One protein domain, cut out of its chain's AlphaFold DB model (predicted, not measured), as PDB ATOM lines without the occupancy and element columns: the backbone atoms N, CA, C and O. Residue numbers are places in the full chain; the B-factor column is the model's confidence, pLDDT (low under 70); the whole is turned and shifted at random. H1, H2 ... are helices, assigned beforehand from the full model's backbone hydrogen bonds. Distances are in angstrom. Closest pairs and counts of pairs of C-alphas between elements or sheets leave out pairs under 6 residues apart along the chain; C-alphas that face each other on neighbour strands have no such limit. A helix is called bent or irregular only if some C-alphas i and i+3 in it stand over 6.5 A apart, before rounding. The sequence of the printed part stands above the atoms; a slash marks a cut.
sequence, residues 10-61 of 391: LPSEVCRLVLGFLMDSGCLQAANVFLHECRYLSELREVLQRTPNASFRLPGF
ATOM      1  N   LEU A  10      88.307 154.803 135.792       68.44
ATOM      2  CA  LEU A  10      88.659 154.516 134.408       68.44
ATOM      3  C   LEU A  10      88.875 153.001 134.233       68.44
ATOM      4  O   LEU A  10      89.310 152.333 135.174       68.44
ATOM      5  N   PRO A  11      88.678 152.433 133.027       67.00
ATOM      6  CA  PRO A  11      88.980 151.022 132.770       67.00
ATOM      7  C   PRO A  11      90.395 150.611 133.210       67.00
ATOM      8  O   PRO A  11      90.570 149.553 133.807       67.00
ATOM      9  N   SER A  12      91.401 151.474 133.014       72.25
ATOM     10  CA  SER A  12      92.780 151.219 133.460       72.25
ATOM     11  C   SER A  12      92.963 151.279 134.982       72.25
ATOM     12  O   SER A  12      93.922 150.714 135.501       72.25
ATOM     13  N   GLU A  13      92.074 151.943 135.723       73.69
ATOM     14  CA  GLU A  13      92.062 151.966 137.192       73.69
ATOM     15  C   GLU A  13      91.368 150.721 137.752       73.69
ATOM     16  O   GLU A  13      91.916 150.073 138.641       73.69
ATOM     17  N   VAL A  14      90.238 150.310 137.162       73.69
ATOM     18  CA  VAL A  14      89.578 149.030 137.479       73.69
ATOM     19  C   VAL A  14      90.530 147.857 137.225       73.69
ATOM     20  O   VAL A  14      90.703 147.003 138.094       73.69
ATOM     21  N   CYS A  15      91.238 147.841 136.091       77.62
ATOM     22  CA  CYS A  15      92.249 146.818 135.818       77.62
ATOM     23  C   CYS A  15      93.456 146.897 136.774       77.62
ATOM     24  O   CYS A  15      94.005 145.855 137.121       77.62
ATOM     25  N   ARG A  16      93.853 148.081 137.266       79.50
ATOM     26  CA  ARG A  16      94.892 148.209 138.311       79.50
ATOM     27  C   ARG A  16      94.436 147.657 139.667       79.50
ATOM     28  O   ARG A  16      95.234 147.018 140.347       79.50
ATOM     29  N   LEU A  17      93.165 147.838 140.037       79.56
ATOM     30  CA  LEU A  17      92.578 147.236 141.243       79.56
ATOM     31  C   LEU A  17      92.537 145.702 141.144       79.56
ATOM     32  O   LEU A  17      92.977 145.022 142.070       79.56
ATOM     33  N   VAL A  18      92.087 145.160 140.006       77.62
ATOM     34  CA  VAL A  18      92.062 143.708 139.741       77.62
ATOM     35  C   VAL A  18      93.475 143.109 139.727       77.62
ATOM     36  O   VAL A  18      93.704 142.078 140.354       77.62
ATOM     37  N   LEU A  19      94.446 143.768 139.083       76.38
ATOM     38  CA  LEU A  19      95.849 143.341 139.102       76.38
ATOM     39  C   LEU A  19      96.410 143.318 140.533       76.38
ATOM     40  O   LEU A  19      97.041 142.338 140.927       76.38
ATOM     41  N   GLY A  20      96.140 144.366 141.318       78.31
ATOM     42  CA  GLY A  20      96.518 144.432 142.729       78.31
ATOM     43  C   GLY A  20      95.950 143.265 143.535       78.31
ATOM     44  O   GLY A  20      96.699 142.589 144.228       78.31
ATOM     45  N   PHE A  21      94.660 142.965 143.371       77.19
ATOM     46  CA  PHE A  21      94.010 141.825 144.024       77.19
ATOM     47  C   PHE A  21      94.642 140.475 143.657       77.19
ATOM     48  O   PHE A  21      94.880 139.655 144.544       77.19
ATOM     49  N   LEU A  22      94.955 140.241 142.377       68.44
ATOM     50  CA  LEU A  22      95.601 138.998 141.935       68.44
ATOM     51  C   LEU A  22      97.000 138.834 142.547       68.44
ATOM     52  O   LEU A  22      97.359 137.731 142.957       68.44
ATOM     53  N   MET A  23      97.779 139.913 142.641       75.94
ATOM     54  CA  MET A  23      99.110 139.877 143.260       75.94
ATOM     55  C   MET A  23      99.036 139.704 144.780       75.94
ATOM     56  O   MET A  23      99.762 138.880 145.334       75.94
ATOM     57  N   ASP A  24      98.122 140.412 145.443       78.81
ATOM     58  CA  ASP A  24      97.917 140.348 146.893       78.81
ATOM     59  C   ASP A  24      97.342 138.988 147.339       78.81
ATOM     60  O   ASP A  24      97.642 138.519 148.435       78.81
ATOM     61  N   SER A  25      96.600 138.305 146.457       70.81
ATOM     62  CA  SER A  25      96.131 136.919 146.636       70.81
ATOM     63  C   SER A  25      97.202 135.854 146.335       70.81
ATOM     64  O   SER A  25      96.929 134.660 146.428       70.81
ATOM     65  N   GLY A  26      98.413 136.254 145.926       66.75
ATOM     66  CA  GLY A  26      99.495 135.337 145.544       66.75
ATOM     67  C   GLY A  26      99.337 134.685 144.161       66.75
ATOM     68  O   GLY A  26     100.159 133.850 143.780       66.75
ATOM     69  N   CYS A  27      98.336 135.070 143.367       68.62
ATOM     70  CA  CYS A  27      98.047 134.530 142.033       68.62
ATOM     71  C   CYS A  27      98.980 135.112 140.950       68.62
ATOM     72  O   CYS A  27      98.528 135.580 139.905       68.62
ATOM     73  N   LEU A  28     100.296 135.085 141.189       74.00
ATOM     74  CA  LEU A  28     101.313 135.792 140.394       74.00
ATOM     75  C   LEU A  28     101.307 135.429 138.899       74.00
ATOM     76  O   LEU A  28     101.532 136.297 138.060       74.00
ATOM     77  N   GLN A  29     101.012 134.174 138.545       61.41
ATOM     78  CA  GLN A  29     100.906 133.757 137.142       61.41
ATOM     79  C   GLN A  29      99.718 134.434 136.440       61.41
ATOM     80  O   GLN A  29      99.898 135.023 135.378       61.41
ATOM     81  N   ALA A  30      98.534 134.426 137.063       63.44
ATOM     82  CA  ALA A  30      97.348 135.105 136.539       63.44
ATOM     83  C   ALA A  30      97.536 136.631 136.503       63.44
ATOM     84  O   ALA A  30      97.145 137.270 135.532       63.44
ATOM     85  N   ALA A  31      98.194 137.211 137.514       66.62
ATOM     86  CA  ALA A  31      98.555 138.627 137.527       66.62
ATOM     87  C   ALA A  31      99.463 139.008 136.344       66.62
ATOM     88  O   ALA A  31      99.207 140.009 135.680       66.62
ATOM     89  N   ASN A  32     100.482 138.197 136.040       71.69
ATOM     90  CA  ASN A  32     101.378 138.432 134.906       71.69
ATOM     91  C   ASN A  32     100.652 138.290 133.558       71.69
ATOM     92  O   ASN A  32     100.772 139.178 132.717       71.69
ATOM     93  N   VAL A  33      99.866 137.225 133.357       71.25
ATOM     94  CA  VAL A  33      99.058 137.037 132.134       71.25
ATOM     95  C   VAL A  33      98.115 138.228 131.935       71.25
ATOM     96  O   VAL A  33      98.156 138.886 130.896       71.25
ATOM     97  N   PHE A  34      97.363 138.605 132.973       73.94
ATOM     98  CA  PHE A  34      96.453 139.750 132.942       73.94
ATOM     99  C   PHE A  34      97.179 141.084 132.681       73.94
ATOM    100  O   PHE A  34      96.699 141.901 131.892       73.94
ATOM    101  N   LEU A  35      98.358 141.301 133.277       77.94
ATOM    102  CA  LEU A  35      99.201 142.472 133.012       77.94
ATOM    103  C   LEU A  35      99.659 142.537 131.551       77.94
ATOM    104  O   LEU A  35      99.726 143.637 131.003       77.94
ATOM    105  N   HIS A  36      99.974 141.405 130.918       74.81
ATOM    106  CA  HIS A  36     100.442 141.358 129.531       74.81
ATOM    107  C   HIS A  36      99.309 141.467 128.503       74.81
ATOM    108  O   HIS A  36      99.430 142.253 127.560       74.81
ATOM    109  N   GLU A  37      98.201 140.757 128.702       70.81
ATOM    110  CA  GLU A  37      97.096 140.675 127.737       70.81
ATOM    111  C   GLU A  37      96.110 141.849 127.832       70.81
ATOM    112  O   GLU A  37      95.544 142.276 126.823       70.81
ATOM    113  N   CYS A  38      95.900 142.430 129.020       72.00
ATOM    114  CA  CYS A  38      94.906 143.485 129.178       72.00
ATOM    115  C   CYS A  38      95.303 144.761 128.411       72.00
ATOM    116  O   CYS A  38      96.298 145.424 128.735       72.00
ATOM    117  N   ARG A  39      94.491 145.171 127.424       74.69
ATOM    118  CA  ARG A  39      94.720 146.413 126.657       74.69
ATOM    119  C   ARG A  39      94.750 147.668 127.535       74.69
ATOM    120  O   ARG A  39      95.518 148.580 127.254       74.69
ATOM    121  N   TYR A  40      93.976 147.689 128.622       72.38
ATOM    122  CA  TYR A  40      93.879 148.826 129.546       72.38
ATOM    123  C   TYR A  40      95.081 148.967 130.498       72.38
ATOM    124  O   TYR A  40      95.122 149.909 131.283       72.38
ATOM    125  N   LEU A  41      96.055 148.050 130.441       76.25
ATOM    126  CA  LEU A  41      97.298 148.102 131.221       76.25
ATOM    127  C   LEU A  41      98.537 148.425 130.361       76.25
ATOM    128  O   LEU A  41      99.661 148.319 130.847       76.25
ATOM    129  N   SER A  42      98.359 148.852 129.106       78.69
ATOM    130  CA  SER A  42      99.453 149.244 128.196       78.69
ATOM    131  C   SER A  42     100.379 150.310 128.790       78.69
ATOM    132  O   SER A  42     101.586 150.091 128.883       78.69
ATOM    133  N   GLU A  43      99.814 151.415 129.280       81.19
ATOM    134  CA  GLU A  43     100.550 152.507 129.933       81.19
ATOM    135  C   GLU A  43     101.333 152.010 131.161       81.19
ATOM    136  O   GLU A  43     102.468 152.424 131.397       81.19
ATOM    137  N   LEU A  44     100.754 151.075 131.927       80.69
ATOM    138  CA  LEU A  44     101.403 150.481 133.095       80.69
ATOM    139  C   LEU A  44     102.594 149.601 132.689       80.69
ATOM    140  O   LEU A  44     103.633 149.661 133.343       80.69
ATOM    141  N   ARG A  45     102.482 148.835 131.593       84.88
ATOM    142  CA  ARG A  45     103.607 148.067 131.033       84.88
ATOM    143  C   ARG A  45     104.755 148.980 130.606       84.88
ATOM    144  O   ARG A  45     105.900 148.684 130.932       84.88
ATOM    145  N   GLU A  46     104.471 150.103 129.947       82.12
ATOM    146  CA  GLU A  46     105.513 151.077 129.598       82.12
ATOM    147  C   GLU A  46     106.173 151.712 130.835       82.12
ATOM    148  O   GLU A  46     107.388 151.916 130.863       82.12
ATOM    149  N   VAL A  47     105.390 152.036 131.869       82.12
ATOM    150  CA  VAL A  47     105.921 152.577 133.131       82.12
ATOM    151  C   VAL A  47     106.797 151.544 133.841       82.12
ATOM    152  O   VAL A  47     107.872 151.904 134.311       82.12
ATOM    153  N   LEU A  48     106.413 150.264 133.849       80.62
ATOM    154  CA  LEU A  48     107.224 149.172 134.402       80.62
ATOM    155  C   LEU A  48     108.517 148.932 133.602       80.62
ATOM    156  O   LEU A  48     109.568 148.733 134.203       80.62
ATOM    157  N   GLN A  49     108.484 149.029 132.268       79.50
ATOM    158  CA  GLN A  49     109.691 148.961 131.428       79.50
ATOM    159  C   GLN A  49     110.686 150.090 131.742       79.50
ATOM    160  O   GLN A  49     111.894 149.865 131.765       79.50
ATOM    161  N   ARG A  50     110.188 151.308 131.998       79.88
ATOM    162  CA  ARG A  50     111.011 152.477 132.367       79.88
ATOM    163  C   ARG A  50     111.393 152.493 133.851       79.88
ATOM    164  O   ARG A  50     112.339 153.174 134.242       79.88
ATOM    165  N   THR A  51     110.629 151.822 134.707       76.44
ATOM    166  CA  THR A  51     110.766 151.848 136.169       76.44
ATOM    167  C   THR A  51     110.295 150.506 136.751       76.44
ATOM    168  O   THR A  51     109.151 150.397 137.194       76.44
ATOM    169  N   PRO A  52     111.161 149.474 136.809       69.62
ATOM    170  CA  PRO A  52     110.758 148.120 137.215       69.62
ATOM    171  C   PRO A  52     110.276 148.011 138.672       69.62
ATOM    172  O   PRO A  52     109.596 147.054 139.024       69.62
ATOM    173  N   ASN A  53     110.572 149.016 139.504       68.00
ATOM    174  CA  ASN A  53     110.132 149.107 140.900       68.00
ATOM    175  C   ASN A  53     108.892 150.016 141.083       68.00
ATOM    176  O   ASN A  53     108.646 150.509 142.184       68.00
ATOM    177  N   ALA A  54     108.146 150.317 140.013       66.38
ATOM    178  CA  ALA A  54     106.946 151.149 140.083       66.38
ATOM    179  C   ALA A  54     105.792 150.433 140.806       66.38
ATOM    180  O   ALA A  54     105.441 149.301 140.476       66.38
ATOM    181  N   SER A  55     105.142 151.123 141.750       66.88
ATOM    182  CA  SER A  55     103.890 150.630 142.334       66.88
ATOM    183  C   SER A  55     102.758 150.712 141.310       66.88
ATOM    184  O   SER A  55     102.448 151.785 140.794       66.88
ATOM    185  N   PHE A  56     102.116 149.575 141.064       72.31
ATOM    186  CA  PHE A  56     100.898 149.434 140.261       72.31
ATOM    187  C   PHE A  56      99.613 149.651 141.082       72.31
ATOM    188  O   PHE A  56      98.540 149.813 140.499       72.31
ATOM    189  N   ARG A  57      99.700 149.645 142.424       68.75
ATOM    190  CA  ARG A  57      98.537 149.805 143.311       68.75
ATOM    191  C   ARG A  57      97.961 151.219 143.204       68.75
ATOM    192  O   ARG A  57      98.685 152.205 143.340       68.75
ATOM    193  N   LEU A  58      96.645 151.303 143.024       68.75
ATOM    194  CA  LEU A  58      95.901 152.560 143.052       68.75
ATOM    195  C   LEU A  58      95.822 153.087 144.505       68.75
ATOM    196  O   LEU A  58      95.509 152.308 145.407       68.75
ATOM    197  N   PRO A  59      96.123 154.370 144.778       63.09
ATOM    198  CA  PRO A  59      96.108 154.895 146.140       63.09
ATOM    199  C   PRO A  59      94.682 155.222 146.611       63.09
ATOM    200  O   PRO A  59      93.980 156.006 145.978       63.09
ATOM    201  N   GLY A  60      94.297 154.694 147.777       63.91
ATOM    202  CA  GLY A  60      93.102 155.112 148.526       63.91
ATOM    203  C   GLY A  60      92.100 154.002 148.851       63.91
ATOM    204  O   GLY A  60      91.416 154.111 149.862       63.91
ATOM    205  N   PHE A  61      92.029 152.945 148.039       64.62
ATOM    206  CA  PHE A  61      91.092 151.823 148.200       64.62
ATOM    207  C   PHE A  61      91.597 150.588 147.441       64.62
ATOM    208  O   PHE A  61      92.218 150.720 146.383       64.62
TER     209      PHE A  61
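AT A GLANCE: This is residues 10 to 61 of the 391 residues of the protein "LisH domain-containing protein" of Hymenolepis diminuta (UniProt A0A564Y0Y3). Two helices, H1 and H2, lie side by side as a hairpin, and a third, H3, turns away from the end of the hairpin where H1 begins and H2 ends, making a corner with H2. From the far end of H3 the last stretch, residues 51 to 61, with no named element, folds back toward H1 across the open side between H1 and H3. The printed part has 52 residues, with three named helices in the order H1, H2, H3 and no named strand, and its class is all helix. It is compact, with a radius of gyration of the C-alphas of 10.2 A, and rounded, spanning 26 by 25 by 21 A.

IN THESE COORDINATES: Start at Leu 10 and find C-alpha 11 at (88.980, 151.022, 132.770); from there H1, residues 11 to 24, runs 19.8 A to C-alpha 24 at (97.917, 140.348, 146.893). Three residues further on H2 begins, residues 28 to 37, 14.2 A from first to last C-alpha. After one residue, Cys 38, you come to H3, residues 39 to 50, which runs 18.3 A to C-alpha 50 at (111.011, 152.477, 132.367). H3 is irregular: its C-alphas 40 and 43 are 7.6 A apart, where about 5 A is found in a regular helix, and its line is a rough one.

HOW THE PARTS SIT: Look first at the helical hairpin of H1 and H2, which run opposite ways at a shallow tilt of 20 degrees. H1 touches H2 with residues 19 to 23 alone, and their closest C-alphas, those of Leu 22 and Ala 31, are 5.3 A apart. Then go back to the other part of H1, where residues 11 to 16 alone touch H3, which touches H1 with residues 40 to 41 alone. The closest C-alphas there are those of Ser 12 and Tyr 40, 4.7 A apart; H1 and H3 stand at a steep tilt of 66 degrees and run the same way. H2 and H3 touch only at the corner by their link, and only just, with 3 pairs of C-alphas within 8 A; H3 does so with residues 41 to 45 alone. Their closest C-alphas, those of Leu 35 and Leu 41, are 6.2 A apart, and their lines are about perpendicular, at 74 degrees. Along the backbone, every O i to N i+4 pair is within hydrogen-bond range in H1 and H2, and 6 of 8 are in H3.

THE WHOLE: The two C-alphas farthest apart, those of Ser 25 and Arg 50, are 25.8 A from each other, while those of Leu 10 and Phe 61 are 14.3 A apart. The printed part has no cut, and the links H1 to H2 and H2 to H3 are both tight. In the B-factor column you find a mean pLDDT of 73.3 for the printed part of this model; 17 residues are under 70, namely 10 to 11, 22, 26 to 27, 29 to 31, 52 to 55 and 57 to 61.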